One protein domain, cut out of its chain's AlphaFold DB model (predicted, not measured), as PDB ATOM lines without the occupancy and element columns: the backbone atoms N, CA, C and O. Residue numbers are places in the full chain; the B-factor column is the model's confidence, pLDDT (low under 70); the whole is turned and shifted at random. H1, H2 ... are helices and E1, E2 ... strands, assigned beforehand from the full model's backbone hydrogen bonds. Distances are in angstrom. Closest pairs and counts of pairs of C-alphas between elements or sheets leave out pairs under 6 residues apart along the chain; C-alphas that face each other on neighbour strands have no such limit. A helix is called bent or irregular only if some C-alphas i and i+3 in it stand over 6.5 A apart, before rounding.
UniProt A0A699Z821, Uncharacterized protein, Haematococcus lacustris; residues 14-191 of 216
ATOM      1  N   SER A  14     117.784  35.388  97.022       71.12
ATOM      2  CA  SER A  14     118.333  34.134  97.515       71.12
ATOM      3  C   SER A  14     119.373  33.660  96.509       71.12
ATOM      4  O   SER A  14     119.167  33.734  95.303       71.12
ATOM      5  N   ALA A  15     120.509  33.179  96.977       72.25
ATOM      6  CA  ALA A  15     121.486  32.535  96.116       72.25
ATOM      7  C   ALA A  15     121.935  31.235  96.739       72.25
ATOM      8  O   ALA A  15     122.006  31.117  97.959       72.25
ATOM      9  N   ALA A  16     122.218  30.275  95.880       75.56
ATOM     10  CA  ALA A  16     122.664  28.953  96.227       75.56
ATOM     11  C   ALA A  16     123.872  28.582  95.367       75.56
ATOM     12  O   ALA A  16     123.971  28.933  94.193       75.56
ATOM     13  N   LEU A  17     124.805  27.865  95.963       73.44
ATOM     14  CA  LEU A  17     125.996  27.340  95.327       73.44
ATOM     15  C   LEU A  17     125.949  25.823  95.481       73.44
ATOM     16  O   LEU A  17     125.806  25.324  96.596       73.44
ATOM     17  N   GLY A  18     126.000  25.111  94.356       71.31
ATOM     18  CA  GLY A  18     125.993  23.650  94.356       71.31
ATOM     19  C   GLY A  18     127.298  23.095  94.923       71.31
ATOM     20  O   GLY A  18     128.377  23.590  94.592       71.31
ATOM     21  N   VAL A  19     127.176  22.076  95.762       69.56
ATOM     22  CA  VAL A  19     128.261  21.263  96.312       69.56
ATOM     23  C   VAL A  19     128.237  19.934  95.568       69.56
ATOM     24  O   VAL A  19     127.176  19.326  95.454       69.56
ATOM     25  N   TRP A  20     129.382  19.514  95.038       71.88
ATOM     26  CA  TRP A  20     129.504  18.334  94.181       71.88
ATOM     27  C   TRP A  20     130.378  17.276  94.861       71.88
ATOM     28  O   TRP A  20     131.318  17.632  95.580       71.88
ATOM     29  N   ASP A  21     130.068  16.005  94.625       67.62
ATOM     30  CA  ASP A  21     130.885  14.874  95.065       67.62
ATOM     31  C   ASP A  21     132.045  14.578  94.090       67.62
ATOM     32  O   ASP A  21     132.263  15.293  93.104       67.62
ATOM     33  N   GLU A  22     132.836  13.546  94.401       67.94
ATOM     34  CA  GLU A  22     134.022  13.148  93.626       67.94
ATOM     35  C   GLU A  22     133.672  12.628  92.223       67.94
ATOM     36  O   GLU A  22     134.437  12.849  91.281       67.94
ATOM     37  N   ASP A  23     132.483  12.046  92.057       71.81
ATOM     38  CA  ASP A  23     131.959  11.565  90.775       71.81
ATOM     39  C   ASP A  23     131.390  12.713  89.917       71.81
ATOM     40  O   ASP A  23     131.037  12.547  88.744       71.81
ATOM     41  N   GLY A  24     131.339  13.924  90.481       66.69
ATOM     42  CA  GLY A  24     130.807  15.112  89.834       66.69
ATOM     43  C   GLY A  24     129.281  15.168  89.836       66.69
ATOM     44  O   GLY A  24     128.716  15.911  89.025       66.69
ATOM     45  N   CYS A  25     128.628  14.424  90.729       71.94
ATOM     46  CA  CYS A  25     127.204  14.519  91.009       71.94
ATOM     47  C   CYS A  25     126.933  15.633  92.034       71.94
ATOM     48  O   CYS A  25     127.758  15.964  92.883       71.94
ATOM     49  N   LEU A  26     125.779  16.289  91.906       72.56
ATOM     50  CA  LEU A  26     125.367  17.374  92.794       72.56
ATOM     51  C   LEU A  26     124.876  16.784  94.123       72.56
ATOM     52  O   LEU A  26     123.825  16.153  94.159       72.56
ATOM     53  N   GLU A  27     125.612  17.025  95.203       72.00
ATOM     54  CA  GLU A  27     125.363  16.450  96.530       72.00
ATOM     55  C   GLU A  27     124.451  17.350  97.380       72.00
ATOM     56  O   GLU A  27     123.520  16.881  98.032       72.00
ATOM     57  N   SER A  28     124.690  18.667  97.387       73.81
ATOM     58  CA  SER A  28     123.894  19.613  98.186       73.81
ATOM     59  C   SER A  28     123.988  21.056  97.681       73.81
ATOM     60  O   SER A  28     124.671  21.354  96.703       73.81
ATOM     61  N   PHE A  29     123.286  21.982  98.342       75.50
ATOM     62  CA  PHE A  29     123.386  23.415  98.082       75.50
ATOM     63  C   PHE A  29     123.754  24.167  99.353       75.50
ATOM     64  O   PHE A  29     123.050  24.075 100.358       75.50
ATOM     65  N   HIS A  30     124.782  25.009  99.271       75.88
ATOM     66  CA  HIS A  30     124.967  26.066 100.257       75.88
ATOM     67  C   HIS A  30     124.174  27.292  99.823       75.88
ATOM     68  O   HIS A  30     124.258  27.672  98.659       75.88
ATOM     69  N   SER A  31     123.401  27.923 100.708       78.75
ATOM     70  CA  SER A  31     122.533  29.042 100.321       78.75
ATOM     71  C   SER A  31     122.633  30.247 101.249       78.75
ATOM     72  O   SER A  31     122.950  30.144 102.430       78.75
ATOM     73  N   SER A  32     122.365  31.425 100.694       78.56
ATOM     74  CA  SER A  32     122.353  32.696 101.401       78.56
ATOM     75  C   SER A  32     121.146  33.510 100.971       78.56
ATOM     76  O   SER A  32     120.800  33.574  99.790       78.56
ATOM     77  N   LYS A  33     120.504  34.155 101.948       81.12
ATOM     78  CA  LYS A  33     119.316  34.983 101.743       81.12
ATOM     79  C   LYS A  33     119.579  36.417 102.180       81.12
ATOM     80  O   LYS A  33     119.829  36.717 103.354       81.12
ATOM     81  N   LEU A  34     119.453  37.323 101.223       76.06
ATOM     82  CA  LEU A  34     119.461  38.757 101.429       76.06
ATOM     83  C   LEU A  34     118.016  39.243 101.558       76.06
ATOM     84  O   LEU A  34     117.240  39.187 100.607       76.06
ATOM     85  N   THR A  35     117.642  39.698 102.752       78.12
ATOM     86  CA  THR A  35     116.291  40.203 103.033       78.12
ATOM     87  C   THR A  35     116.148  41.667 102.626       78.12
ATOM     88  O   THR A  35     117.132  42.409 102.613       78.12
ATOM     89  N   ARG A  36     114.908  42.116 102.404       74.56
ATOM     90  CA  ARG A  36     114.561  43.521 102.133       74.56
ATOM     91  C   ARG A  36     115.252  44.480 103.094       74.56
ATOM     92  O   ARG A  36     115.905  45.418 102.657       74.56
ATOM     93  N   SER A  37     115.142  44.221 104.398       79.25
ATOM     94  CA  SER A  37     115.737  45.071 105.436       79.25
ATOM     95  C   SER A  37     117.264  45.162 105.292       79.25
ATOM     96  O   SER A  37     117.820  46.262 105.304       79.25
ATOM     97  N   LYS A  38     117.949  44.037 105.028       82.19
ATOM     98  CA  LYS A  38     119.402  44.025 104.784       82.19
ATOM     99  C   LYS A  38     119.784  44.834 103.542       82.19
ATOM    100  O   LYS A  38     120.770  45.568 103.590       82.19
ATOM    101  N   VAL A  39     119.003  44.752 102.460       76.31
ATOM    102  CA  VAL A  39     119.219  45.590 101.268       76.31
ATOM    103  C   VAL A  39     119.019  47.063 101.601       76.31
ATOM    104  O   VAL A  39     119.855  47.891 101.254       76.31
ATOM    105  N   GLN A  40     117.929  47.406 102.284       79.44
ATOM    106  CA  GLN A  40     117.574  48.789 102.596       79.44
ATOM    107  C   GLN A  40     118.621  49.474 103.476       79.44
ATOM    108  O   GLN A  40     119.041  50.586 103.157       79.44
ATOM    109  N   HIS A  41     119.072  48.800 104.536       83.12
ATOM    110  CA  HIS A  41     120.136  49.309 105.400       83.12
ATOM    111  C   HIS A  41     121.480  49.359 104.675       83.12
ATOM    112  O   HIS A  41     122.141  50.393 104.694       83.12
ATOM    113  N   GLY A  42     121.870  48.278 103.994       82.44
ATOM    114  CA  GLY A  42     123.176  48.191 103.341       82.44
ATOM    115  C   GLY A  42     123.346  49.127 102.141       82.44
ATOM    116  O   GLY A  42     124.468  49.528 101.846       82.44
ATOM    117  N   SER A  43     122.255  49.483 101.458       81.62
ATOM    118  CA  SER A  43     122.285  50.384 100.297       81.62
ATOM    119  C   SER A  43     122.101  51.860 100.649       81.62
ATOM    120  O   SER A  43     122.345  52.711  99.803       81.62
ATOM    121  N   GLY A  44     121.649  52.183 101.866       85.25
ATOM    122  CA  GLY A  44     121.274  53.552 102.226       85.25
ATOM    123  C   GLY A  44     119.934  54.007 101.630       85.25
ATOM    124  O   GLY A  44     119.662  55.208 101.602       85.25
ATOM    125  N   LEU A  45     119.067  53.081 101.191       81.81
ATOM    126  CA  LEU A  45     117.759  53.407 100.594       81.81
ATOM    127  C   LEU A  45     116.894  54.266 101.524       81.81
ATOM    128  O   LEU A  45     116.179  55.152 101.064       81.81
ATOM    129  N   ILE A  46     116.967  54.025 102.835       82.81
ATOM    130  CA  ILE A  46     116.227  54.813 103.831       82.81
ATOM    131  C   ILE A  46     116.651  56.284 103.765       82.81
ATOM    132  O   ILE A  46     115.796  57.168 103.747       82.81
ATOM    133  N   GLN A  47     117.955  56.551 103.671       85.88
ATOM    134  CA  GLN A  47     118.465  57.914 103.575       85.88
ATOM    135  C   GLN A  47     118.099  58.556 102.232       85.88
ATOM    136  O   GLN A  47     117.627  59.687 102.211       85.88
ATOM    137  N   ALA A  48     118.220  57.820 101.124       83.62
ATOM    138  CA  ALA A  48     117.811  58.309  99.805       83.62
ATOM    139  C   ALA A  48     116.313  58.677  99.749       83.62
ATOM    140  O   ALA A  48     115.928  59.667  99.122       83.62
ATOM    141  N   ARG A  49     115.454  57.917 100.443       83.12
ATOM    142  CA  ARG A  49     114.026  58.241 100.582       83.12
ATOM    143  C   ARG A  49     113.802  59.528 101.366       83.12
ATOM    144  O   ARG A  49     113.010  60.352 100.925       83.12
ATOM    145  N   ARG A  50     114.511  59.729 102.480       86.00
ATOM    146  CA  ARG A  50     114.430  60.983 103.251       86.00
ATOM    147  C   ARG A  50     114.851  62.186 102.413       86.00
ATOM    148  O   ARG A  50     114.115  63.160 102.364       86.00
ATOM    149  N   ASN A  51     115.970  62.078 101.700       87.88
ATOM    150  CA  ASN A  51     116.442  63.129 100.800       87.88
ATOM    151  C   ASN A  51     115.412  63.440  99.704       87.88
ATOM    152  O   ASN A  51     115.127  64.599  99.443       87.88
ATOM    153  N   THR A  52     114.816  62.408  99.095       86.06
ATOM    154  CA  THR A  52     113.769  62.570  98.070       86.06
ATOM    155  C   THR A  52     112.559  63.321  98.615       86.06
ATOM    156  O   THR A  52     112.062  64.231  97.963       86.06
ATOM    157  N   LEU A  53     112.094  62.953  99.812       86.88
ATOM    158  CA  LEU A  53     110.991  63.652 100.470       86.88
ATOM    159  C   LEU A  53     111.355  65.113 100.739       86.88
ATOM    160  O   LEU A  53     110.573  65.991 100.407       86.88
ATOM    161  N   GLN A  54     112.556  65.368 101.259       90.81
ATOM    162  CA  GLN A  54     113.035  66.718 101.534       90.81
ATOM    163  C   GLN A  54     113.148  67.571 100.264       90.81
ATOM    164  O   GLN A  54     112.731  68.718 100.269       90.81
ATOM    165  N   TRP A  55     113.695  67.038  99.172       90.31
ATOM    166  CA  TRP A  55     113.834  67.789  97.921       90.31
ATOM    167  C   TRP A  55     112.493  68.021  97.226       90.31
ATOM    168  O   TRP A  55     112.298  69.073  96.630       90.31
ATOM    169  N   ASN A  56     111.541  67.093  97.355       90.88
ATOM    170  CA  ASN A  56     110.182  67.296  96.851       90.88
ATOM    171  C   ASN A  56     109.441  68.431  97.576       90.88
ATOM    172  O   ASN A  56     108.476  68.948  97.017       90.88
ATOM    173  N   GLU A  57     109.868  68.844  98.775       92.06
ATOM    174  CA  GLU A  57     109.287  70.023  99.432       92.06
ATOM    175  C   GLU A  57     109.509  71.305  98.607       92.06
ATOM    176  O   GLU A  57     108.657  72.188  98.644       92.06
ATOM    177  N   ASN A  58     110.566  71.371  97.783       92.62
ATOM    178  CA  ASN A  58     110.842  72.513  96.900       92.62
ATOM    179  C   ASN A  58     109.774  72.727  95.817       92.62
ATOM    180  O   ASN A  58     109.642  73.835  95.313       92.62
ATOM    181  N   VAL A  59     109.046  71.671  95.442       92.50
ATOM    182  CA  VAL A  59     108.018  71.682  94.381       92.50
ATOM    183  C   VAL A  59     106.688  71.115  94.876       92.50
ATOM    184  O   VAL A  59     105.892  70.541  94.129       92.50
ATOM    185  N   LYS A  60     106.457  71.185  96.188       92.88
ATOM    186  CA  LYS A  60     105.315  70.534  96.835       92.88
ATOM    187  C   LYS A  60     103.982  71.061  96.336       92.88
ATOM    188  O   LYS A  60     103.061  70.270  96.136       92.88
ATOM    189  N   LEU A  61     103.880  72.374  96.155       94.06
ATOM    190  CA  LEU A  61     102.651  73.027  95.720       94.06
ATOM    191  C   LEU A  61     102.292  72.594  94.292       94.06
ATOM    192  O   LEU A  61     101.157  72.226  94.002       94.06
ATOM    193  N   GLU A  62     103.287  72.547  93.415       91.75
ATOM    194  CA  GLU A  62     103.184  72.109  92.030       91.75
ATOM    195  C   GLU A  62     102.776  70.639  91.948       91.75
ATOM    196  O   GLU A  62     101.868  70.280  91.196       91.75
ATOM    197  N   LEU A  63     103.387  69.783  92.775       90.12
ATOM    198  CA  LEU A  63     103.016  68.373  92.886       90.12
ATOM    199  C   LEU A  63     101.576  68.192  93.393       90.12
ATOM    200  O   LEU A  63     100.867  67.307  92.911       90.12
ATOM    201  N   GLN A  64     101.117  69.029  94.327       92.38
ATOM    202  CA  GLN A  64      99.727  69.024  94.794       92.38
ATOM    203  C   GLN A  64      98.757  69.459  93.690       92.38
ATOM    204  O   GLN A  64      97.752  68.779  93.468       92.38
ATOM    205  N   HIS A  65      99.066  70.528  92.953       89.19
ATOM    206  CA  HIS A  65      98.263  70.976  91.813       89.19
ATOM    207  C   HIS A  65      98.164  69.896  90.728       89.19
ATOM    208  O   HIS A  65      97.064  69.587  90.264       89.19
ATOM    209  N   LEU A  66      99.286  69.259  90.379       88.88
ATOM    210  CA  LEU A  66      99.326  68.131  89.447       88.88
ATOM    211  C   LEU A  66      98.494  66.942  89.940       88.88
ATOM    212  O   LEU A  66      97.783  66.326  89.148       88.88
ATOM    213  N   SER A  67      98.555  66.620  91.235       87.94
ATOM    214  CA  SER A  67      97.755  65.538  91.820       87.94
ATOM    215  C   SER A  67      96.255  65.835  91.783       87.94
ATOM    216  O   SER A  67      95.458  64.920  91.589       87.94
ATOM    217  N   ALA A  68      95.859  67.095  91.976       88.06
ATOM    218  CA  ALA A  68      94.460  67.511  91.935       88.06
ATOM    219  C   ALA A  68      93.897  67.526  90.502       88.06
ATOM    220  O   ALA A  68      92.708  67.279  90.292       88.06
ATOM    221  N   ALA A  69      94.739  67.787  89.501       86.56
ATOM    222  CA  ALA A  69      94.358  67.796  88.094       86.56
ATOM    223  C   ALA A  69      94.531  66.403  87.470       86.56
ATOM    224  O   ALA A  69      95.492  66.149  86.749       86.56
ATOM    225  N   THR A  70      93.610  65.477  87.743       78.56
ATOM    226  CA  THR A  70      93.675  64.118  87.180       78.56
ATOM    227  C   THR A  70      93.013  64.068  85.792       78.56
ATOM    228  O   THR A  70      91.861  64.480  85.667       78.56
ATOM    229  N   PRO A  71      93.663  63.506  84.752       76.44
ATOM    230  CA  PRO A  71      93.067  63.341  83.422       76.44
ATOM    231  C   PRO A  71      92.136  62.116  83.326       76.44
ATOM    232  O   PRO A  71      91.871  61.625  82.234       76.44
ATOM    233  N   ALA A  72      91.693  61.552  84.454       74.44
ATOM    234  CA  ALA A  72      90.936  60.308  84.470       74.44
ATOM    235  C   ALA A  72      89.526  60.533  83.907       74.44
ATOM    236  O   ALA A  72      88.769  61.358  84.415       74.44
ATOM    237  N   GLY A  73      89.181  59.769  82.868       76.06
ATOM    238  CA  GLY A  73      87.899  59.838  82.170       76.06
ATOM    239  C   GLY A  73      88.028  60.358  80.735       76.06
ATOM    240  O   GLY A  73      89.125  60.543  80.219       76.06
ATOM    241  N   THR A  74      86.890  60.576  80.080       79.62
ATOM    242  CA  THR A  74      86.797  61.039  78.680       79.62
ATOM    243  C   THR A  74      86.400  62.515  78.557       79.62
ATOM    244  O   THR A  74      86.170  63.008  77.455       79.62
ATOM    245  N   SER A  75      86.306  63.242  79.676       88.62
ATOM    246  CA  SER A  75      85.892  64.648  79.680       88.62
ATOM    247  C   SER A  75      86.967  65.549  79.075       88.62
ATOM    248  O   SER A  75      88.061  65.687  79.627       88.62
ATOM    249  N   LEU A  76      86.619  66.228  77.979       88.81
ATOM    250  CA  LEU A  76      87.497  67.196  77.320       88.81
ATOM    251  C   LEU A  76      87.934  68.318  78.275       88.81
ATOM    252  O   LEU A  76      89.099  68.700  78.275       88.81
ATOM    253  N   VAL A  77      87.034  68.788  79.144       89.81
ATOM    254  CA  VAL A  77      87.327  69.842  80.133       89.81
ATOM    255  C   VAL A  77      88.336  69.359  81.180       89.81
ATOM    256  O   VAL A  77      89.245  70.099  81.554       89.81
ATOM    257  N   ALA A  78      88.225  68.106  81.635       88.06
ATOM    258  CA  ALA A  78      89.184  67.527  82.579       88.06
ATOM    259  C   ALA A  78      90.576  67.368  81.944       88.06
ATOM    260  O   ALA A  78      91.583  67.688  82.577       88.06
ATOM    261  N   ILE A  79      90.628  66.948  80.675       88.81
ATOM    262  CA  ILE A  79      91.873  66.845  79.902       88.81
ATOM    263  C   ILE A  79      92.503  68.230  79.709       88.81
ATOM    264  O   ILE A  79      93.685  68.404  79.999       88.81
ATOM    265  N   GLN A  80      91.728  69.237  79.293       92.31
ATOM    266  CA  GLN A  80      92.208  70.614  79.128       92.31
ATOM    267  C   GLN A  80      92.753  71.189  80.439       92.31
ATOM    268  O   GLN A  80      93.838  71.769  80.454       92.31
ATOM    269  N   ARG A  81      92.049  70.973  81.559       92.06
ATOM    270  CA  ARG A  81      92.517  71.380  82.891       92.06
ATOM    271  C   ARG A  81      93.824  70.685  83.271       92.06
ATOM    272  O   ARG A  81      94.722  71.341  83.791       92.06
ATOM    273  N   HIS A  82      93.949  69.384  83.007       90.56
ATOM    274  CA  HIS A  82      95.188  68.646  83.255       90.56
ATOM    275  C   HIS A  82      96.362  69.199  82.437       90.56
ATOM    276  O   HIS A  82      97.443  69.407  82.989       90.56
ATOM    277  N   VAL A  83      96.148  69.489  81.149       93.25
ATOM    278  CA  VAL A  83      97.167  70.095  80.278       93.25
ATOM    279  C   VAL A  83      97.563  71.480  80.790       93.25
ATOM    280  O   VAL A  83      98.753  71.736  80.951       93.25
ATOM    281  N   ALA A  84      96.597  72.342  81.119       94.88
ATOM    282  CA  ALA A  84      96.867  73.686  81.628       94.88
ATOM    283  C   ALA A  84      97.687  73.663  82.929       94.88
ATOM    284  O   ALA A  84      98.687  74.369  83.040       94.88
ATOM    285  N   VAL A  85      97.315  72.808  83.889       93.62
ATOM    286  CA  VAL A  85      98.062  72.646  85.149       93.62
ATOM    287  C   VAL A  85      99.452  72.061  84.903       93.62
ATOM    288  O   VAL A  85     100.417  72.496  85.527       93.62
ATOM    289  N   THR A  86      99.581  71.105  83.979       91.62
ATOM    290  CA  THR A  86     100.882  70.522  83.624       91.62
ATOM    291  C   THR A  86     101.809  71.568  83.020       91.62
ATOM    292  O   THR A  86     102.945  71.674  83.461       91.62
ATOM    293  N   LEU A  87     101.326  72.372  82.071       94.69
ATOM    294  CA  LEU A  87     102.109  73.449  81.463       94.69
ATOM    295  C   LEU A  87     102.500  74.516  82.492       94.69
ATOM    296  O   LEU A  87     103.660  74.904  82.547       94.69
ATOM    297  N   ALA A  88     101.567  74.935  83.353       94.75
ATOM    298  CA  ALA A  88     101.820  75.963  84.364       94.75
ATOM    299  C   ALA A  88     102.836  75.537  85.438       94.75
ATOM    300  O   ALA A  88     103.514  76.380  86.015       94.75
ATOM    301  N   THR A  89     102.934  74.238  85.726       94.19
ATOM    302  CA  THR A  89     103.856  73.693  86.740       94.19
ATOM    303  C   THR A  89     105.148  73.134  86.146       94.19
ATOM    304  O   THR A  89     106.060  72.776  86.893       94.19
ATOM    305  N   TRP A  90     105.241  73.058  84.814       91.81
ATOM    306  CA  TRP A  90     106.307  72.351  84.112       91.81
ATOM    307  C   TRP A  90     107.694  72.881  84.461       91.81
ATOM    308  O   TRP A  90     108.565  72.089  84.816       91.81
ATOM    309  N   ASP A  91     107.887  74.198  84.410       93.88
ATOM    310  CA  ASP A  91     109.203  74.814  84.594       93.88
ATOM    311  C   ASP A  91     109.736  74.629  86.016       93.88
ATOM    312  O   ASP A  91     110.898  74.271  86.197       93.88
ATOM    313  N   ALA A  92     108.880  74.786  87.030       92.25
ATOM    314  CA  ALA A  92     109.251  74.569  88.427       92.25
ATOM    315  C   ALA A  92     109.593  73.095  88.700       92.25
ATOM    316  O   ALA A  92     110.646  72.778  89.258       92.25
ATOM    317  N   VAL A  93     108.740  72.173  88.239       90.94
ATOM    318  CA  VAL A  93     108.947  70.728  88.411       90.94
ATOM    319  C   VAL A  93     110.196  70.255  87.664       90.94
ATOM    320  O   VAL A  93     110.993  69.491  88.213       90.94
ATOM    321  N   CYS A  94     110.404  70.711  86.429       88.94
ATOM    322  CA  CYS A  94     111.595  70.376  85.654       88.94
ATOM    323  C   CYS A  94     112.854  71.008  86.242       88.94
ATOM    324  O   CYS A  94     113.866  70.322  86.348       88.94
ATOM    325  N   GLY A  95     112.793  72.269  86.675       93.06
ATOM    326  CA  GLY A  95     113.911  72.957  87.318       93.06
ATOM    327  C   GLY A  95     114.439  72.198  88.536       93.06
ATOM    328  O   GLY A  95     115.649  72.038  88.690       93.06
ATOM    329  N   GLU A  96     113.545  71.641  89.353       91.31
ATOM    330  CA  GLU A  96     113.935  70.815  90.497       91.31
ATOM    331  C   GLU A  96     114.456  69.431  90.071       91.31
ATOM    332  O   GLU A  96     115.537  69.025  90.508       91.31
ATOM    333  N   TYR A  97     113.746  68.700  89.204       86.62
ATOM    334  CA  TYR A  97     114.131  67.326  88.841       86.62
ATOM    335  C   TYR A  97     115.358  67.222  87.931       86.62
ATOM    336  O   TYR A  97     116.019  66.181  87.921       86.62
ATOM    337  N   LEU A  98     115.704  68.281  87.199       89.44
ATOM    338  CA  LEU A  98     116.924  68.333  86.390       89.44
ATOM    339  C   LEU A  98     118.183  68.592  87.227       89.44
ATOM    340  O   LEU A  98     119.296  68.483  86.709       89.44
ATOM    341  N   HIS A  99     118.044  68.884  88.522       89.19
ATOM    342  CA  HIS A  99     119.195  69.108  89.385       89.19
ATOM    343  C   HIS A  99     120.074  67.837  89.494       89.19
ATOM    344  O   HIS A  99     119.556  66.757  89.812       89.19
ATOM    345  N   PRO A 100     121.415  67.933  89.348       91.19
ATOM    346  CA  PRO A 100     122.323  66.774  89.352       91.19
ATOM    347  C   PRO A 100     122.196  65.854  90.574       91.19
ATOM    348  O   PRO A 100     122.404  64.645  90.468       91.19
ATOM    349  N   LYS A 101     121.788  66.411  91.724       91.75
ATOM    350  CA  LYS A 101     121.537  65.689  92.988       91.75
ATOM    351  C   LYS A 101     120.626  64.463  92.815       91.75
ATOM    352  O   LYS A 101     120.862  63.430  93.444       91.75
ATOM    353  N   TRP A 102     119.628  64.542  91.931       85.69
ATOM    354  CA  TRP A 102     118.704  63.440  91.655       85.69
ATOM    355  C   TRP A 102     119.390  62.289  90.918       85.69
ATOM    356  O   TRP A 102     119.269  61.126  91.318       85.69
ATOM    357  N   ALA A 103     120.147  62.607  89.866       82.31
ATOM    358  CA  ALA A 103     120.912  61.627  89.102       82.31
ATOM    359  C   ALA A 103     122.017  60.995  89.960       82.31
ATOM    360  O   ALA A 103     122.165  59.772  89.995       82.31
ATOM    361  N   GLU A 104     122.740  61.815  90.719       86.31
ATOM    362  CA  GLU A 104     123.810  61.364  91.598       86.31
ATOM    363  C   GLU A 104     123.294  60.410  92.681       86.31
ATOM    364  O   GLU A 104     123.859  59.332  92.877       86.31
ATOM    365  N   GLN A 105     122.191  60.754  93.354       85.06
ATOM    366  CA  GLN A 105     121.588  59.879  94.356       85.06
ATOM    367  C   GLN A 105     121.207  58.520  93.765       85.06
ATOM    368  O   GLN A 105     121.467  57.483  94.383       85.06
ATOM    369  N   ARG A 106     120.621  58.506  92.563       79.56
ATOM    370  CA  ARG A 106     120.267  57.259  91.878       79.56
ATOM    371  C   ARG A 106     121.501  56.414  91.586       79.56
ATOM    372  O   ARG A 106     121.508  55.231  91.917       79.56
ATOM    373  N   MET A 107     122.556  57.012  91.034       79.19
ATOM    374  CA  MET A 107     123.803  56.302  90.728       79.19
ATOM    375  C   MET A 107     124.485  55.755  91.987       79.19
ATOM    376  O   MET A 107     124.916  54.597  92.006       79.19
ATOM    377  N   ARG A 108     124.528  56.548  93.067       83.56
ATOM    378  CA  ARG A 108     125.040  56.118  94.377       83.56
ATOM    379  C   ARG A 108     124.254  54.927  94.909       83.56
ATOM    380  O   ARG A 108     124.865  53.967  95.375       83.56
ATOM    381  N   LEU A 109     122.924  54.954  94.804       78.38
ATOM    382  CA  LEU A 109     122.109  53.858  95.307       78.38
ATOM    383  C   LEU A 109     122.273  52.576  94.484       78.38
ATOM    384  O   LEU A 109     122.439  51.513  95.078       78.38
ATOM    385  N   TYR A 110     122.286  52.655  93.150       73.12
ATOM    386  CA  TYR A 110     122.563  51.484  92.311       73.12
ATOM    387  C   TYR A 110     123.915  50.859  92.667       73.12
ATOM    388  O   TYR A 110     123.996  49.663  92.944       73.12
ATOM    389  N   SER A 111     124.954  51.687  92.774       75.81
ATOM    390  CA  SER A 111     126.294  51.235  93.156       75.81
ATOM    391  C   SER A 111     126.317  50.614  94.559       75.81
ATOM    392  O   SER A 111     127.006  49.626  94.803       75.81
ATOM    393  N   ALA A 112     125.562  51.172  95.510       82.12
ATOM    394  CA  ALA A 112     125.468  50.639  96.865       82.12
ATOM    395  C   ALA A 112     124.707  49.303  96.906       82.12
ATOM    396  O   ALA A 112     125.147  48.376  97.581       82.12
ATOM    397  N   GLN A 113     123.611  49.165  96.155       74.56
ATOM    398  CA  GLN A 113     122.879  47.903  96.018       74.56
ATOM    399  C   GLN A 113     123.754  46.806  95.391       74.56
ATOM    400  O   GLN A 113     123.774  45.689  95.909       74.56
ATOM    401  N   GLU A 114     124.543  47.131  94.358       74.12
ATOM    402  CA  GLU A 114     125.524  46.207  93.765       74.12
ATOM    403  C   GLU A 114     126.539  45.734  94.817       74.12
ATOM    404  O   GLU A 114     126.760  44.534  94.970       74.12
ATOM    405  N   LYS A 115     127.079  46.652  95.632       83.31
ATOM    406  CA  LYS A 115     128.012  46.316  96.723       83.31
ATOM    407  C   LYS A 115     127.390  45.418  97.797       83.31
ATOM    408  O   LYS A 115     128.085  44.567  98.357       83.31
ATOM    409  N   VAL A 116     126.104  45.593  98.120       83.31
ATOM    410  CA  VAL A 116     125.401  44.715  99.077       83.31
ATOM    411  C   VAL A 116     125.276  43.299  98.515       83.31
ATOM    412  O   VAL A 116     125.535  42.333  99.236       83.31
ATOM    413  N   LEU A 117     124.920  43.168  97.234       76.25
ATOM    414  CA  LEU A 117     124.832  41.876  96.552       76.25
ATOM    415  C   LEU A 117     126.200  41.198  96.459       76.25
ATOM    416  O   LEU A 117     126.334  40.043  96.856       76.25
ATOM    417  N   GLU A 118     127.231  41.932  96.040       78.69
ATOM    418  CA  GLU A 118     128.606  41.429  95.964       78.69
ATOM    419  C   GLU A 118     129.078  40.896  97.325       78.69
ATOM    420  O   GLU A 118     129.675  39.823  97.407       78.69
ATOM    421  N   ARG A 119     128.770  41.601  98.422       84.50
ATOM    422  CA  ARG A 119     129.096  41.140  99.779       84.50
ATOM    423  C   ARG A 119     128.359  39.852 100.148       84.50
ATOM    424  O   ARG A 119     128.954  38.983 100.781       84.50
ATOM    425  N   CYS A 120     127.085  39.737  99.773       81.19
ATOM    426  CA  CYS A 120     126.286  38.536 100.006       81.19
ATOM    427  C   CYS A 120     126.890  37.323  99.285       81.19
ATOM    428  O   CYS A 120     127.128  36.293  99.913       81.19
ATOM    429  N   PHE A 121     127.215  37.473  97.999       76.94
ATOM    430  CA  PHE A 121     127.798  36.398  97.198       76.94
ATOM    431  C   PHE A 121     129.205  36.024  97.660       76.94
ATOM    432  O   PHE A 121     129.469  34.847  97.858       76.94
ATOM    433  N   LYS A 122     130.071  36.996  97.970       80.31
ATOM    434  CA  LYS A 122     131.394  36.703  98.552       80.31
ATOM    435  C   LYS A 122     131.296  35.926  99.860       80.31
ATOM    436  O   LYS A 122     132.147  35.090 100.147       80.31
ATOM    437  N   LYS A 123     130.293  36.226 100.693       84.50
ATOM    438  CA  LYS A 123     130.051  35.472 101.927       84.50
ATOM    439  C   LYS A 123     129.619  34.038 101.610       84.50
ATOM    440  O   LYS A 123     130.186  33.116 102.185       84.50
ATOM    441  N   LEU A 124     128.685  33.867 100.676       78.56
ATOM    442  CA  LEU A 124     128.225  32.555 100.216       78.56
ATOM    443  C   LEU A 124     129.379  31.707  99.658       78.56
ATOM    444  O   LEU A 124     129.524  30.551 100.039       78.56
ATOM    445  N   GLU A 125     130.224  32.288  98.807       75.06
ATOM    446  CA  GLU A 125     131.403  31.623  98.244       75.06
ATOM    447  C   GLU A 125     132.389  31.192  99.329       75.06
ATOM    448  O   GLU A 125     132.862  30.062  99.307       75.06
ATOM    449  N   LYS A 126     132.683  32.068 100.300       78.75
ATOM    450  CA  LYS A 126     133.580  31.738 101.417       78.75
ATOM    451  C   LYS A 126     133.037  30.599 102.269       78.75
ATOM    452  O   LYS A 126     133.794  29.708 102.633       78.75
ATOM    453  N   GLU A 127     131.754  30.633 102.607       78.25
ATOM    454  CA  GLU A 127     131.131  29.582 103.413       78.25
ATOM    455  C   GLU A 127     131.094  28.248 102.666       78.25
ATOM    456  O   GLU A 127     131.507  27.236 103.227       78.25
ATOM    457  N   ALA A 128     130.727  28.251 101.382       72.06
ATOM    458  CA  ALA A 128     130.793  27.051 100.555       72.06
ATOM    459  C   ALA A 128     132.231  26.518 100.437       72.06
ATOM    460  O   ALA A 128     132.446  25.320 100.576       72.06
ATOM    461  N   ALA A 129     133.219  27.405 100.258       69.88
ATOM    462  CA  ALA A 129     134.637  27.047 100.192       69.88
ATOM    463  C   ALA A 129     135.174  26.436 101.500       69.88
ATOM    464  O   ALA A 129     136.063  25.585 101.469       69.88
ATOM    465  N   MET A 130     134.661  26.866 102.658       70.06
ATOM    466  CA  MET A 130     135.035  26.295 103.957       70.06
ATOM    467  C   MET A 130     134.481  24.882 104.149       70.06
ATOM    468  O   MET A 130     135.188  24.035 104.691       70.06
ATOM    469  N   VAL A 131     133.250  24.627 103.696       65.88
ATOM    470  CA  VAL A 131     132.610  23.299 103.755       65.88
ATOM    471  C   VAL A 131     133.316  22.304 102.827       65.88
ATOM    472  O   VAL A 131     133.419  21.119 103.116       65.88
ATOM    473  N   SER A 132     133.878  22.791 101.729       58.25
ATOM    474  CA  SER A 132     134.410  21.989 100.627       58.25
ATOM    475  C   SER A 132     135.930  21.771 100.665       58.25
ATOM    476  O   SER A 132     136.531  21.652  99.595       58.25
ATOM    477  N   LYS A 133     136.597  21.801 101.827       53.06
ATOM    478  CA  LYS A 133     138.079  21.800 101.939       53.06
ATOM    479  C   LYS A 133     138.825  20.654 101.212       53.06
ATOM    480  O   LYS A 133     140.046  20.710 101.149       53.06
ATOM    481  N   GLN A 134     138.129  19.689 100.603       50.81
ATOM    482  CA  GLN A 134     138.702  18.613  99.782       50.81
ATOM    483  C   GLN A 134     138.203  18.571  98.312       50.81
ATOM    484  O   GLN A 134     138.692  17.763  97.535       50.81
ATOM    485  N   ARG A 135     137.224  19.400  97.903       53.19
ATOM    486  CA  ARG A 135     136.262  19.033  96.832       53.19
ATOM    487  C   ARG A 135     136.016  20.064  95.718       53.19
ATOM    488  O   ARG A 135     134.988  20.010  95.053       53.19
ATOM    489  N   TRP A 136     136.921  21.012  95.472       52.50
ATOM    490  CA  TRP A 136     136.806  21.846  94.263       52.50
ATOM    491  C   TRP A 136     137.628  21.256  93.126       52.50
ATOM    492  O   TRP A 136     138.762  21.660  92.876       52.50
ATOM    493  N   GLY A 137     137.006  20.340  92.386       50.53
ATOM    494  CA  GLY A 137     137.301  20.226  90.966       50.53
ATOM    495  C   GLY A 137     136.938  21.532  90.251       50.53
ATOM    496  O   GLY A 137     136.203  22.378  90.760       50.53
ATOM    497  N   THR A 138     137.438  21.694  89.038       51.09
ATOM    498  CA  THR A 138     137.336  22.859  88.145       51.09
ATOM    499  C   THR A 138     135.903  23.321  87.771       51.09
ATOM    500  O   THR A 138     135.722  24.120  86.858       51.09
ATOM    501  N   ARG A 139     134.842  22.885  88.462       53.53
ATOM    502  CA  ARG A 139     133.433  23.147  88.121       53.53
ATOM    503  C   ARG A 139     132.785  24.106  89.128       53.53
ATOM    504  O   ARG A 139     132.519  23.741  90.266       53.53
ATOM    505  N   LYS A 140     132.482  25.338  88.701       59.53
ATOM    506  CA  LYS A 140     131.715  26.322  89.490       59.53
ATOM    507  C   LYS A 140     130.324  26.520  88.884       59.53
ATOM    508  O   LYS A 140     130.213  26.895  87.719       59.53
ATOM    509  N   GLN A 141     129.253  26.327  89.654       62.69
ATOM    510  CA  GLN A 141     127.897  26.732  89.251       62.69
ATOM    511  C   GLN A 141     127.221  27.518  90.373       62.69
ATOM    512  O   GLN A 141     126.984  26.976  91.449       62.69
ATOM    513  N   LEU A 142     126.895  28.786  90.112       66.94
ATOM    514  CA  LEU A 142     126.117  29.631  91.017       66.94
ATOM    515  C   LEU A 142     124.661  29.649  90.541       66.94
ATOM    516  O   LEU A 142     124.368  30.068  89.421       66.94
ATOM    517  N   VAL A 143     123.735  29.250  91.405       63.50
ATOM    518  CA  VAL A 143     122.296  29.330  91.143       63.50
ATOM    519  C   VAL A 143     121.725  30.497  91.941       63.50
ATOM    520  O   VAL A 143     121.798  30.535  93.165       63.50
ATOM    521  N   VAL A 144     121.155  31.485  91.264       63.03
ATOM    522  CA  VAL A 144     120.549  32.660  91.897       63.03
ATOM    523  C   VAL A 144     119.033  32.566  91.756       63.03
ATOM    524  O   VAL A 144     118.505  32.499  90.648       63.03
ATOM    525  N   PHE A 145     118.333  32.577  92.886       60.31
ATOM    526  CA  PHE A 145     116.876  32.579  92.962       60.31
ATOM    527  C   PHE A 145     116.362  34.003  93.197       60.31
ATOM    528  O   PHE A 145     116.758  34.692  94.147       60.31
ATOM    529  N   PHE A 146     115.439  34.438  92.347       58.56
ATOM    530  CA  PHE A 146     114.773  35.727  92.468       58.56
ATOM    531  C   PHE A 146     113.444  35.561  93.190       58.56
ATOM    532  O   PHE A 146     112.590  34.806  92.742       58.56
ATOM    533  N   GLY A 147     113.280  36.268  94.310       52.00
ATOM    534  CA  GLY A 147     112.021  36.285  95.049       52.00
ATOM    535  C   GLY A 147     110.957  37.130  94.348       52.00
ATOM    536  O   GLY A 147     111.214  38.269  93.944       52.00
ATOM    537  N   ASN A 148     109.756  36.568  94.255       46.38
ATOM    538  CA  ASN A 148     108.525  37.141  93.727       46.38
ATOM    539  C   ASN A 148     108.088  38.393  94.510       46.38
ATOM    540  O   ASN A 148     107.478  38.284  95.570       46.38
ATOM    541  N   ALA A 149     108.434  39.581  93.996       43.72
ATOM    542  CA  ALA A 149     107.592  40.789  93.923       43.72
ATOM    543  C   ALA A 149     108.471  42.044  93.748       43.72
ATOM    544  O   ALA A 149     109.135  42.492  94.678       43.72
ATOM    545  N   GLY A 150     108.448  42.668  92.566       43.56
ATOM    546  CA  GLY A 150     108.981  44.029  92.377       43.56
ATOM    547  C   GLY A 150     109.882  44.262  91.163       43.56
ATOM    548  O   GLY A 150     110.225  45.408  90.890       43.56
ATOM    549  N   ILE A 151     110.229  43.223  90.397       43.81
ATOM    550  CA  ILE A 151     110.970  43.389  89.128       43.81
ATOM    551  C   ILE A 151     110.028  43.712  87.944       43.81
ATOM    552  O   ILE A 151     110.461  44.059  86.847       43.81
ATOM    553  N   GLY A 152     108.715  43.697  88.178       40.72
ATOM    554  CA  GLY A 152     107.709  44.149  87.223       40.72
ATOM    555  C   GLY A 152     107.260  45.581  87.507       40.72
ATOM    556  O   GLY A 152     106.752  45.860  88.585       40.72
ATOM    557  N   THR A 153     107.415  46.438  86.497       39.53
ATOM    558  CA  THR A 153     106.668  47.681  86.196       39.53
ATOM    559  C   THR A 153     107.031  49.020  86.853       39.53
ATOM    560  O   THR A 153     106.665  50.044  86.275       39.53
ATOM    561  N   ARG A 154     107.814  49.108  87.941       43.78
ATOM    562  CA  ARG A 154     108.225  50.433  88.475       43.78
ATOM    563  C   ARG A 154     109.621  50.453  89.112       43.78
ATOM    564  O   ARG A 154     109.781  50.331  90.319       43.78
ATOM    565  N   GLY A 155     110.644  50.627  88.275       49.16
ATOM    566  CA  GLY A 155     111.967  51.117  88.694       49.16
ATOM    567  C   GLY A 155     112.938  50.116  89.338       49.16
ATOM    568  O   GLY A 155     114.069  50.506  89.625       49.16
ATOM    569  N   GLY A 156     112.552  48.853  89.552       51.56
ATOM    570  CA  GLY A 156     113.429  47.803  90.101       51.56
ATOM    571  C   GLY A 156     114.600  47.423  89.192       51.56
ATOM    572  O   GLY A 156     114.614  47.735  88.000       51.56
ATOM    573  N   TRP A 157     115.594  46.719  89.746       54.38
ATOM    574  CA  TRP A 157     116.617  46.067  88.926       54.38
ATOM    575  C   TRP A 157     115.940  45.045  88.013       54.38
ATOM    576  O   TRP A 157     115.353  44.081  88.497       54.38
ATOM    577  N   GLY A 158     116.041  45.236  86.697       53.94
ATOM    578  CA  GLY A 158     115.620  44.215  85.740       53.94
ATOM    579  C   GLY A 158     116.423  42.920  85.940       53.94
ATOM    580  O   GLY A 158     117.587  42.994  86.355       53.94
ATOM    581  N   PRO A 159     115.881  41.739  85.584       55.50
ATOM    582  CA  PRO A 159     116.576  40.458  85.758       55.50
ATOM    583  C   PRO A 159     117.961  40.464  85.095       55.50
ATOM    584  O   PRO A 159     118.931  39.937  85.630       55.50
ATOM    585  N   LYS A 160     118.082  41.174  83.963       59.25
ATOM    586  CA  LYS A 160     119.332  41.377  83.220       59.25
ATOM    587  C   LYS A 160     120.398  42.146  84.010       59.25
ATOM    588  O   LYS A 160     121.573  41.814  83.900       59.25
ATOM    589  N   ALA A 161     120.021  43.149  84.801       63.47
ATOM    590  CA  ALA A 161     120.973  43.917  85.603       63.47
ATOM    591  C   ALA A 161     121.526  43.070  86.756       63.47
ATOM    592  O   ALA A 161     122.730  43.081  87.010       63.47
ATOM    593  N   VAL A 162     120.666  42.276  87.403       64.56
ATOM    594  CA  VAL A 162     121.120  41.386  88.479       64.56
ATOM    595  C   VAL A 162     121.978  40.257  87.913       64.56
ATOM    596  O   VAL A 162     123.038  39.985  88.457       64.56
ATOM    597  N   LEU A 163     121.605  39.692  86.761       64.00
ATOM    598  CA  LEU A 163     122.444  38.758  86.003       64.00
ATOM    599  C   LEU A 163     123.852  39.305  85.740       64.00
ATOM    600  O   LEU A 163     124.829  38.592  85.948       64.00
ATOM    601  N   GLN A 164     123.970  40.561  85.302       66.38
ATOM    602  CA  GLN A 164     125.266  41.203  85.057       66.38
ATOM    603  C   GLN A 164     126.082  41.369  86.346       66.38
ATOM    604  O   GLN A 164     127.277  41.079  86.354       66.38
ATOM    605  N   ALA A 165     125.446  41.762  87.455       64.38
ATOM    606  CA  ALA A 165     126.110  41.828  88.758       64.38
ATOM    607  C   ALA A 165     126.559  40.441  89.253       64.38
ATOM    608  O   ALA A 165     127.664  40.301  89.770       64.38
ATOM    609  N   CYS A 166     125.749  39.399  89.049       67.94
ATOM    610  CA  CYS A 166     126.110  38.023  89.387       67.94
ATOM    611  C   CYS A 166     127.279  37.514  88.535       67.94
ATOM    612  O   CYS A 166     128.223  36.951  89.083       67.94
ATOM    613  N   ARG A 167     127.262  37.755  87.215       68.38
ATOM    614  CA  ARG A 167     128.367  37.386  86.312       68.38
ATOM    615  C   ARG A 167     129.682  38.034  86.723       68.38
ATOM    616  O   ARG A 167     130.676  37.330  86.822       68.38
ATOM    617  N   LYS A 168     129.679  39.325  87.075       67.81
ATOM    618  CA  LYS A 168     130.874  40.018  87.598       67.81
ATOM    619  C   LYS A 168     131.501  39.326  88.811       67.81
ATOM    620  O   LYS A 168     132.711  39.422  88.996       67.81
ATOM    621  N   VAL A 169     130.693  38.686  89.658       62.78
ATOM    622  CA  VAL A 169     131.187  37.960  90.834       62.78
ATOM    623  C   VAL A 169     131.689  36.573  90.443       62.78
ATOM    624  O   VAL A 169     132.814  36.227  90.778       62.78
ATOM    625  N   VAL A 170     130.901  35.825  89.669       62.00
ATOM    626  CA  VAL A 170     131.206  34.435  89.285       62.00
ATOM    627  C   VAL A 170     132.392  34.317  88.330       62.00
ATOM    628  O   VAL A 170     133.184  33.384  88.434       62.00
ATOM    629  N   GLU A 171     132.523  35.254  87.396       64.25
ATOM    630  CA  GLU A 171     133.601  35.280  86.402       64.25
ATOM    631  C   GLU A 171     134.888  35.909  86.962       64.25
ATOM    632  O   GLU A 171     135.900  36.004  86.260       64.25
ATOM    633  N   ARG A 172     134.886  36.339  88.233       59.94
ATOM    634  CA  ARG A 172     136.063  36.921  88.876       59.94
ATOM    635  C   ARG A 172     137.105  35.816  89.128       59.94
ATOM    636  O   ARG A 172     136.792  34.810  89.765       59.94
ATOM    637  N   PRO A 173     138.354  35.968  88.651       51.34
ATOM    638  CA  PRO A 173     139.377  34.948  88.848       51.34
ATOM    639  C   PRO A 173     139.745  34.831  90.331       51.34
ATOM    640  O   PRO A 173     140.075  35.827  90.972       51.34
ATOM    641  N   ASN A 174     139.725  33.605  90.863       50.75
ATOM    642  CA  ASN A 174     140.083  33.333  92.263       50.75
ATOM    643  C   ASN A 174     141.588  33.496  92.538       50.75
ATOM    644  O   ASN A 174     141.964  33.727  93.682       50.75
ATOM    645  N   SER A 175     142.440  33.352  91.519       49.16
ATOM    646  CA  SER A 175     143.890  33.148  91.675       49.16
ATOM    647  C   SER A 175     144.763  34.138  90.893       49.16
ATOM    648  O   SER A 175     145.987  34.047  90.942       49.16
ATOM    649  N   GLY A 176     144.172  35.067  90.129       47.75
ATOM    650  CA  GLY A 176     144.917  35.992  89.261       47.75
ATOM    651  C   GLY A 176     145.625  35.338  88.061       47.75
ATOM    652  O   GLY A 176     146.192  36.054  87.239       47.75
ATOM    653  N   ARG A 177     145.572  34.006  87.910       47.72
ATOM    654  CA  ARG A 177     146.161  33.285  86.773       47.72
ATOM    655  C   ARG A 177     145.152  33.157  85.620       47.72
ATOM    656  O   ARG A 177     144.016  32.746  85.861       47.72
ATOM    657  N   PRO A 178     145.533  33.470  84.366       47.50
ATOM    658  CA  PRO A 178     144.625  33.412  83.212       47.50
ATOM    659  C   PRO A 178     144.057  32.016  82.914       47.50
ATOM    660  O   PRO A 178     142.979  31.908  82.333       47.50
ATOM    661  N   THR A 179     144.769  30.962  83.312       46.19
ATOM    662  CA  THR A 179     144.486  29.554  82.990       46.19
ATOM    663  C   THR A 179     143.446  28.877  83.889       46.19
ATOM    664  O   THR A 179     142.951  27.822  83.518       46.19
ATOM    665  N   ASP A 180     143.031  29.492  85.005       48.28
ATOM    666  CA  ASP A 180     142.004  28.933  85.913       48.28
ATOM    667  C   ASP A 180     140.566  29.338  85.523       48.28
ATOM    668  O   ASP A 180     139.616  29.190  86.298       48.28
ATOM    669  N   ARG A 181     140.386  29.904  84.323       48.91
ATOM    670  CA  ARG A 181     139.083  30.334  83.808       48.91
ATOM    671  C   ARG A 181     138.251  29.128  83.379       48.91
ATOM    672  O   ARG A 181     138.186  28.816  82.194       48.91
ATOM    673  N   LEU A 182     137.544  28.501  84.316       47.88
ATOM    674  CA  LEU A 182     136.336  27.767  83.942       47.88
ATOM    675  C   LEU A 182     135.118  28.674  84.054       47.88
ATOM    676  O   LEU A 182     134.960  29.355  85.071       47.88
ATOM    677  N   PRO A 183     134.272  28.718  83.011       54.06
ATOM    678  CA  PRO A 183     133.111  29.583  82.990       54.06
ATOM    679  C   PRO A 183     132.132  29.108  84.061       54.06
ATOM    680  O   PRO A 183     131.514  28.050  83.942       54.06
ATOM    681  N   GLY A 184     132.005  29.886  85.135       57.16
ATOM    682  CA  GLY A 184     130.979  29.623  86.125       57.16
ATOM    683  C   GLY A 184     129.600  29.833  85.503       57.16
ATOM    684  O   GLY A 184     129.341  30.858  84.870       57.16
ATOM    685  N   LYS A 185     128.701  28.859  85.648       63.97
ATOM    686  CA  LYS A 185     127.337  28.979  85.117       63.97
ATOM    687  C   LYS A 185     126.476  29.728  86.130       63.97
ATOM    688  O   LYS A 185     126.310  29.250  87.249       63.97
ATOM    689  N   VAL A 186     125.938  30.883  85.737       64.06
ATOM    690  CA  VAL A 186     124.885  31.581  86.492       64.06
ATOM    691  C   VAL A 186     123.541  31.087  85.983       64.06
ATOM    692  O   VAL A 186     123.184  31.345  84.833       64.06
ATOM    693  N   VAL A 187     122.798  30.386  86.832       63.22
ATOM    694  CA  VAL A 187     121.407  30.019  86.548       63.22
ATOM    695  C   VAL A 187     120.513  30.954  87.333       63.22
ATOM    696  O   VAL A 187     120.637  31.042  88.551       63.22
ATOM    697  N   THR A 188     119.627  31.662  86.643       60.84
ATOM    698  CA  THR A 188     118.628  32.505  87.296       60.84
ATOM    699  C   THR A 188     117.283  31.841  87.244       60.84
ATOM    700  O   THR A 188     116.774  31.561  86.160       60.84
ATOM    701  N   VAL A 189     116.716  31.620  88.417       57.38
ATOM    702  CA  VAL A 189     115.359  31.118  88.565       57.38
ATOM    703  C   VAL A 189     114.511  32.305  88.993       57.38
ATOM    704  O   VAL A 189     114.671  32.811  90.104       57.38
ATOM    705  N   ASP A 190     113.670  32.793  88.082       53.69
ATOM    706  CA  ASP A 190     112.523  33.610  88.475       53.69
ATOM    707  C   ASP A 190     111.563  32.679  89.212       53.69
ATOM    708  O   ASP A 190     111.363  31.542  88.777       53.69
ATOM    709  N   GLU A 191     111.043  33.107  90.358       47.34
ATOM    710  CA  GLU A 191     110.052  32.320  91.079       47.34
ATOM    711  C   GLU A 191     108.871  32.077  90.134       47.34
ATOM    712  O   GLU A 191     108.075  32.976  89.853       47.34
TER     713      GLU A 191
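Overview. This is residues 14 to 191 of the 216 residues of an uncharacterized protein of Haematococcus lacustris (UniProt A0A699Z821). A small, twisted sheet of four strands sits at one end of a long, L-shaped model, with the last part of the long helix H4 and the shorter H5 over one face in two layers. H4 leads back from a helical arm, where H2a runs outward from the sheet end and the hairpin of H2b and H3 turns off sideways as the foot of the L. The printed part has 178 residues, with five named helices and four named strands in the order E1 E2 H1 H2 H3 H4 E3 H5 E4; the class is mixed, helices and strands. The sheet's order is E2 E1 E3 E4, mixed. The whole is only just loose, close to extended, with a radius of gyration of the C-alphas of 23.4 A, and spans 74 by 33 by 29 A, a rod.

Arrangement. E1, residues 14 to 20, and E2, residues 26 to 35, form an antiparallel hairpin, with N 17 and O 30 at 2.8 A. H1, residues 36 to 43, is not on the sheet. H2, residues 45 to 68, was assigned as one helix by its hydrogen bonds but is bent, with C-alphas 58 and 61 8.3 A apart; its arms H2a, residues 45 to 58, and H2b, residues 61 to 68, stand about perpendicular at 83 degrees. H3, residues 76 to 97, is irregular, with C-alphas 88 and 91 7.5 A apart, and has a kink of 52 degrees near residue 91. H2b and H3 touch as a helical hairpin at a shallow tilt of 28 degrees, opposite ways; their closest C-alphas, Glu 62 and Thr 89, are 5.6 A apart. H4, residues 100 to 131, is the hub: it touches H1, closest C-alphas Ser 43 and Ala 112 at 4.7 A, and only just touches H2a, with 3 pairs of C-alphas within 8 A, closest Ala 48 and Gln 105 at 6.8 A. H4 lies over E2 and E1 at a height over the sheet of 10.2 A. E3, residues 141 to 146, is antiparallel to E1, with N 16 and O 143 at 2.8 A. H5, residues 159 to 170, touches H4 at a steep tilt of 49 degrees, closest C-alphas Glu 114 and Ala 165 at 6.7 A. E4, residues 185 to 190, is parallel to E3, with N 144 and O 187 at 2.8 A. H5 lies over E3 and E4, on the same face as H4, and the unit E3, H5, E4, two parallel neighbour strands with a helix between, has a right-handed crossover. Every O i to N i+4 pair is within hydrogen-bond range in H1, H2b, H4 and H5; H2a has 9 of 10 and H3 16 of 18.

Along the chain. E1 begins at C-alpha 14, (118.333, 34.134, 97.515). From first to last C-alpha, E2 measures 26.6 A, H2a 20.7 A, H3 29.0 A and H4 46.9 A. H4 begins at C-alpha 100, (122.323, 66.774, 89.352), and E4 ends at C-alpha 190, (112.523, 33.610, 88.475).

Size, cuts and confidence. The two C-alphas farthest apart, Val 77 and Gln 134, are 75.2 A apart. The printed part has no cut. The links E3 to H5 and H5 to E4 are long, and residues 174 to 179 of the latter stand free. The mean pLDDT of the printed part is 73.5, and residues 131 to 191 are among those under 70.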